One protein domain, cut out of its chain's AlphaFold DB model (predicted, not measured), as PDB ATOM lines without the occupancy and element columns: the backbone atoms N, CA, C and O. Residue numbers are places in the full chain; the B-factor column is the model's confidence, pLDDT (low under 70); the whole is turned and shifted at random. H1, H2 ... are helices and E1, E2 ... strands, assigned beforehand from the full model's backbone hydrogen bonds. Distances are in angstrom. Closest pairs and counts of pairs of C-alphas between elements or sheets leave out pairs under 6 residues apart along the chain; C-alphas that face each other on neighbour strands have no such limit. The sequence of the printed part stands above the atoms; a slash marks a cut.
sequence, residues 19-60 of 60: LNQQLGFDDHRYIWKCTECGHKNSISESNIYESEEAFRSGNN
ATOM      1  N   LEU A  19     -42.501   0.219 -27.002       96.19
ATOM      2  CA  LEU A  19     -42.085   1.466 -26.359       96.19
ATOM      3  C   LEU A  19     -42.453   2.698 -27.189       96.19
ATOM      4  O   LEU A  19     -42.835   3.705 -26.598       96.19
ATOM      5  N   ASN A  20     -42.419   2.620 -28.525       94.31
ATOM      6  CA  ASN A  20     -42.697   3.763 -29.409       94.31
ATOM      7  C   ASN A  20     -44.115   4.337 -29.232       94.31
ATOM      8  O   ASN A  20     -44.349   5.503 -29.534       94.31
ATOM      9  N   GLN A  21     -45.062   3.531 -28.742       94.75
ATOM     10  CA  GLN A  21     -46.431   3.965 -28.438       94.75
ATOM     11  C   GLN A  21     -46.613   4.513 -27.016       94.75
ATOM     12  O   GLN A  21     -47.690   5.017 -26.693       94.75
ATOM     13  N   GLN A  22     -45.598   4.433 -26.153       95.44
ATOM     14  CA  GLN A  22     -45.696   4.957 -24.794       95.44
ATOM     15  C   GLN A  22     -45.685   6.488 -24.811       95.44
ATOM     16  O   GLN A  22     -44.917   7.129 -25.528       95.44
ATOM     17  N   LEU A  23     -46.554   7.090 -23.996       94.81
ATOM     18  CA  LEU A  23     -46.716   8.540 -23.956       94.81
ATOM     19  C   LEU A  23     -45.396   9.230 -23.583       94.81
ATOM     20  O   LEU A  23     -44.849   9.010 -22.502       94.81
ATOM     21  N   GLY A  24     -44.924  10.109 -24.468       92.25
ATOM     22  CA  GLY A  24     -43.692  10.870 -24.271       92.25
ATOM     23  C   GLY A  24     -42.411  10.098 -24.581       92.25
ATOM     24  O   GLY A  24     -41.342  10.592 -24.215       92.25
ATOM     25  N   PHE A  25     -42.507   8.920 -25.214       93.88
ATOM     26  CA  PHE A  25     -41.346   8.215 -25.747       93.88
ATOM     27  C   PHE A  25     -40.545   9.142 -26.665       93.88
ATOM     28  O   PHE A  25     -41.104   9.850 -27.501       93.88
ATOM     29  N   ASP A  26     -39.234   9.152 -26.458       91.25
ATOM     30  CA  ASP A  26     -38.298  10.025 -27.152       91.25
ATOM     31  C   ASP A  26     -37.003   9.252 -27.374       91.25
ATOM     32  O   ASP A  26     -36.257   8.967 -26.431       91.25
ATOM     33  N   ASP A  27     -36.754   8.907 -28.631       90.50
ATOM     34  CA  ASP A  27     -35.606   8.116 -29.053       90.50
ATOM     35  C   ASP A  27     -34.287   8.910 -29.080       90.50
ATOM     36  O   ASP A  27     -33.207   8.339 -29.248       90.50
ATOM     37  N   HIS A  28     -34.338  10.225 -28.842       89.19
ATOM     38  CA  HIS A  28     -33.144  11.034 -28.607       89.19
ATOM     39  C   HIS A  28     -32.586  10.806 -27.203       89.19
ATOM     40  O   HIS A  28     -31.411  11.085 -26.949       89.19
ATOM     41  N   ARG A  29     -33.401  10.279 -26.281       88.56
ATOM     42  CA  ARG A  29     -32.954   9.913 -24.938       88.56
ATOM     43  C   ARG A  29     -32.249   8.574 -24.988       88.56
ATOM     44  O   ARG A  29     -32.793   7.613 -25.498       88.56
ATOM     45  N   TYR A  30     -31.092   8.480 -24.343       92.19
ATOM     46  CA  TYR A  30     -30.322   7.234 -24.263       92.19
ATOM     47  C   TYR A  30     -31.007   6.116 -23.463       92.19
ATOM     48  O   TYR A  30     -30.615   4.957 -23.562       92.19
ATOM     49  N   ILE A  31     -31.984   6.454 -22.616       94.44
ATOM     50  CA  ILE A  31     -32.674   5.501 -21.746       94.44
ATOM     51  C   ILE A  31     -34.162   5.828 -21.732       94.44
ATOM     52  O   ILE A  31     -34.547   6.974 -21.484       94.44
ATOM     53  N   TRP A  32     -34.990   4.795 -21.877       96.44
ATOM     54  CA  TRP A  32     -36.431   4.884 -21.686       96.44
ATOM     55  C   TRP A  32     -36.913   3.936 -20.587       96.44
ATOM     56  O   TRP A  32     -36.661   2.729 -20.616       96.44
ATOM     57  N   LYS A  33     -37.632   4.475 -19.598       97.25
ATOM     58  CA  LYS A  33     -38.270   3.663 -18.558       97.25
ATOM     59  C   LYS A  33     -39.640   3.212 -19.059       97.25
ATOM     60  O   LYS A  33     -40.534   4.039 -19.194       97.25
ATOM     61  N   CYS A  34     -39.803   1.908 -19.261       97.56
ATOM     62  CA  CYS A  34     -41.064   1.304 -19.669       97.56
ATOM     63  C   CYS A  34     -42.192   1.683 -18.700       97.56
ATOM     64  O   CYS A  34     -42.062   1.483 -17.487       97.56
ATOM     65  N   THR A  35     -43.296   2.200 -19.234       96.94
ATOM     66  CA  THR A  35     -44.473   2.598 -18.449       96.94
ATOM     67  C   THR A  35     -45.226   1.399 -17.877       96.94
ATOM     68  O   THR A  35     -45.797   1.516 -16.798       96.94
ATOM     69  N   GLU A  36     -45.159   0.242 -18.545       96.75
ATOM     70  CA  GLU A  36     -45.868  -0.980 -18.143       96.75
ATOM     71  C   GLU A  36     -45.204  -1.703 -16.962       96.75
ATOM     72  O   GLU A  36     -45.871  -2.104 -16.014       96.75
ATOM     73  N   CYS A  37     -43.877  -1.884 -16.995       97.00
ATOM     74  CA  CYS A  37     -43.161  -2.690 -15.990       97.00
ATOM     75  C   CYS A  37     -42.071  -1.935 -15.216       97.00
ATOM     76  O   CYS A  37     -41.469  -2.483 -14.293       97.00
ATOM     77  N   GLY A  38     -41.763  -0.693 -15.597       96.69
ATOM     78  CA  GLY A  38     -40.740   0.125 -14.950       96.69
ATOM     79  C   GLY A  38     -39.288  -0.225 -15.289       96.69
ATOM     80  O   GLY A  38     -38.385   0.410 -14.735       96.69
ATOM     81  N   HIS A  39     -39.040  -1.193 -16.178       97.00
ATOM     82  CA  HIS A  39     -37.693  -1.529 -16.646       97.00
ATOM     83  C   HIS A  39     -37.067  -0.377 -17.443       97.00
ATOM     84  O   HIS A  39     -37.771   0.334 -18.160       97.00
ATOM     85  N   LYS A  40     -35.753  -0.177 -17.309       96.50
ATOM     86  CA  LYS A  40     -35.001   0.846 -18.045       96.50
ATOM     87  C   LYS A  40     -34.367   0.201 -19.271       96.50
ATOM     88  O   LYS A  40     -33.468  -0.611 -19.106       96.50
ATOM     89  N   ASN A  41     -34.822   0.596 -20.451       95.31
ATOM     90  CA  ASN A  41     -34.335   0.108 -21.736       95.31
ATOM     91  C   ASN A  41     -33.286   1.075 -22.281       95.31
ATOM     92  O   ASN A  41     -33.445   2.293 -22.142       95.31
ATOM     93  N   SER A  42     -32.231   0.534 -22.886       95.25
ATOM     94  CA  SER A  42     -31.201   1.326 -23.560       95.25
ATOM     95  C   SER A  42     -31.645   1.650 -24.983       95.25
ATOM     96  O   SER A  42     -31.879   0.740 -25.777       95.25
ATOM     97  N   ILE A  43     -31.735   2.938 -25.308       94.75
ATOM     98  CA  ILE A  43     -32.112   3.431 -26.636       94.75
ATOM     99  C   ILE A  43     -30.842   3.942 -27.321       94.75
ATOM    100  O   ILE A  43     -30.387   5.071 -27.114       94.75
ATOM    101  N   SER A  44     -30.186   3.057 -28.066       93.50
ATOM    102  CA  SER A  44     -28.881   3.312 -28.682       93.50
ATOM    103  C   SER A  44     -28.661   2.416 -29.894       93.50
ATOM    104  O   SER A  44     -29.192   1.314 -29.934       93.50
ATOM    105  N   GLU A  45     -27.818   2.843 -30.834       91.12
ATOM    106  CA  GLU A  45     -27.483   2.059 -32.037       91.12
ATOM    107  C   GLU A  45     -26.933   0.672 -31.706       91.12
ATOM    108  O   GLU A  45     -27.241  -0.293 -32.394       91.12
ATOM    109  N   SER A  46     -26.185   0.545 -30.605       89.50
ATOM    110  CA  SER A  46     -25.673  -0.741 -30.119       89.50
ATOM    111  C   SER A  46     -26.759  -1.720 -29.673       89.50
ATOM    112  O   SER A  46     -26.452  -2.882 -29.441       89.50
ATOM    113  N   ASN A  47     -27.995  -1.250 -29.503       89.88
ATOM    114  CA  ASN A  47     -29.142  -2.060 -29.105       89.88
ATOM    115  C   ASN A  47     -30.181  -2.181 -30.236       89.88
ATOM    116  O   ASN A  47     -31.341  -2.489 -29.974       89.88
ATOM    117  N   ILE A  48     -29.770  -1.908 -31.479       91.88
ATOM    118  CA  ILE A  48     -30.554  -2.161 -32.690       91.88
ATOM    119  C   ILE A  48     -30.102  -3.501 -33.270       91.88
ATOM    120  O   ILE A  48     -28.915  -3.715 -33.507       91.88
ATOM    121  N   TYR A  49     -31.061  -4.386 -33.520       90.56
ATOM    122  CA  TYR A  49     -30.829  -5.720 -34.064       90.56
ATOM    123  C   TYR A  49     -31.641  -5.893 -35.348       90.56
ATOM    124  O   TYR A  49     -32.720  -5.319 -35.478       90.56
ATOM    125  N   GLU A  50     -31.139  -6.699 -36.286       89.44
ATOM    126  CA  GLU A  50     -31.830  -6.971 -37.558       89.44
ATOM    127  C   GLU A  50     -33.160  -7.715 -37.359       89.44
ATOM    128  O   GLU A  50     -34.071  -7.590 -38.177       89.44
ATOM    129  N   SER A  51     -33.280  -8.491 -36.276       87.25
ATOM    130  CA  SER A  51     -34.497  -9.218 -35.916       87.25
ATOM    131  C   SER A  51     -34.550  -9.571 -34.424       87.25
ATOM    132  O   SER A  51     -33.562  -9.448 -33.691       87.25
ATOM    133  N   GLU A  52     -35.703 -10.063 -33.964       85.44
ATOM    134  CA  GLU A  52     -35.867 -10.567 -32.596       85.44
ATOM    135  C   GLU A  52     -34.978 -11.798 -32.329       85.44
ATOM    136  O   GLU A  52     -34.454 -11.973 -31.227       85.44
ATOM    137  N   GLU A  53     -34.750 -12.647 -33.335       88.50
ATOM    138  CA  GLU A  53     -33.836 -13.786 -33.230       88.50
ATOM    139  C   GLU A  53     -32.388 -13.326 -33.034       88.50
ATOM    140  O   GLU A  53     -31.670 -13.913 -32.222       88.50
ATOM    141  N   ALA A  54     -31.961 -12.264 -33.725       87.50
ATOM    142  CA  ALA A  54     -30.640 -11.662 -33.536       87.50
ATOM    143  C   ALA A  54     -30.475 -11.117 -32.105       87.50
ATOM    144  O   ALA A  54     -29.472 -11.393 -31.448       87.50
ATOM    145  N   PHE A  55     -31.502 -10.445 -31.576       87.44
ATOM    146  CA  PHE A  55     -31.532  -9.992 -30.181       87.44
ATOM    147  C   PHE A  55     -31.420 -11.160 -29.186       87.44
ATOM    148  O   PHE A  55     -30.630 -11.123 -28.242       87.44
ATOM    149  N   ARG A  56     -32.181 -12.239 -29.405       84.06
ATOM    150  CA  ARG A  56     -32.179 -13.418 -28.522       84.06
ATOM    151  C   ARG A  56     -30.880 -14.226 -28.607       84.06
ATOM    152  O   ARG A  56     -30.466 -14.799 -27.602       84.06
ATOM    153  N   SER A  57     -30.247 -14.288 -29.780       84.62
ATOM    154  CA  SER A  57     -29.025 -15.073 -30.023       84.62
ATOM    155  C   SER A  57     -27.726 -14.360 -29.635       84.62
ATOM    156  O   SER A  57     -26.734 -15.043 -29.380       84.62
ATOM    157  N   GLY A  58     -27.738 -13.027 -29.517       66.31
ATOM    158  CA  GLY A  58     -26.600 -12.211 -29.072       66.31
ATOM    159  C   GLY A  58     -26.214 -12.355 -27.590       66.31
ATOM    160  O   GLY A  58     -25.238 -11.751 -27.161       66.31
ATOM    161  N   ASN A  59     -26.943 -13.163 -26.811       56.22
ATOM    162  CA  ASN A  59     -26.624 -13.511 -25.419       56.22
ATOM    163  C   ASN A  59     -25.828 -14.836 -25.296       56.22
ATOM    164  O   ASN A  59     -26.097 -15.617 -24.381       56.22
ATOM    165  N   ASN A  60     -24.893 -15.113 -26.216       39.75
ATOM    166  CA  ASN A  60     -23.962 -16.255 -26.125       39.75
ATOM    167  C   ASN A  60     -22.563 -15.816 -25.691       39.75
ATOM    168  O   ASN A  60     -21.979 -14.960 -26.390       39.75
TER     169      ASN A  60
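Overview. This is residues 19 to 60 of the 60 residues of the protein "zf-Sec23_Sec24 domain-containing protein" of Clostridium celatum DSM 1785 (UniProt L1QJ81). A loose model with little regular structure: a small strand hairpin, E1 and E2, and a looping stretch, residues 19 to 30, make one end, and a short helix, H1, makes the other. The printed part has 42 residues, of which 12 are in named elements, in the order E1, E2, H1, class mixed. The radius of gyration of the C-alphas is 11.5 A; the spans are 32 by 21 by 15 A.

Along the chain. Start at C-alpha 19, (-42.085, 1.466, -26.359). At (-32.674, 5.501, -21.746) find C-alpha 31, where E1, residues 31 to 33, begins. E2 is residues 40 to 42. H1, residues 52 to 57, runs 8.6 A to C-alpha 57 at (-29.025, -15.073, -30.023).

Arrangement. Look at the hairpin E1 and E2, antiparallel at 152 degrees: N 41 and O 32 are 2.8 A apart, within hydrogen-bond range. C-alphas 33 and 40 face each other at 4.3 A. E1 and H1 are apart. In H1 every O i to N i+4 pair is within hydrogen-bond range.

Size, cuts and confidence. The C-alphas of Leu 23 and Asn 60, the two farthest apart, are 33.7 A apart. The printed part has no cut, and both links are short. Residues 58 to 60 have pLDDT under 70.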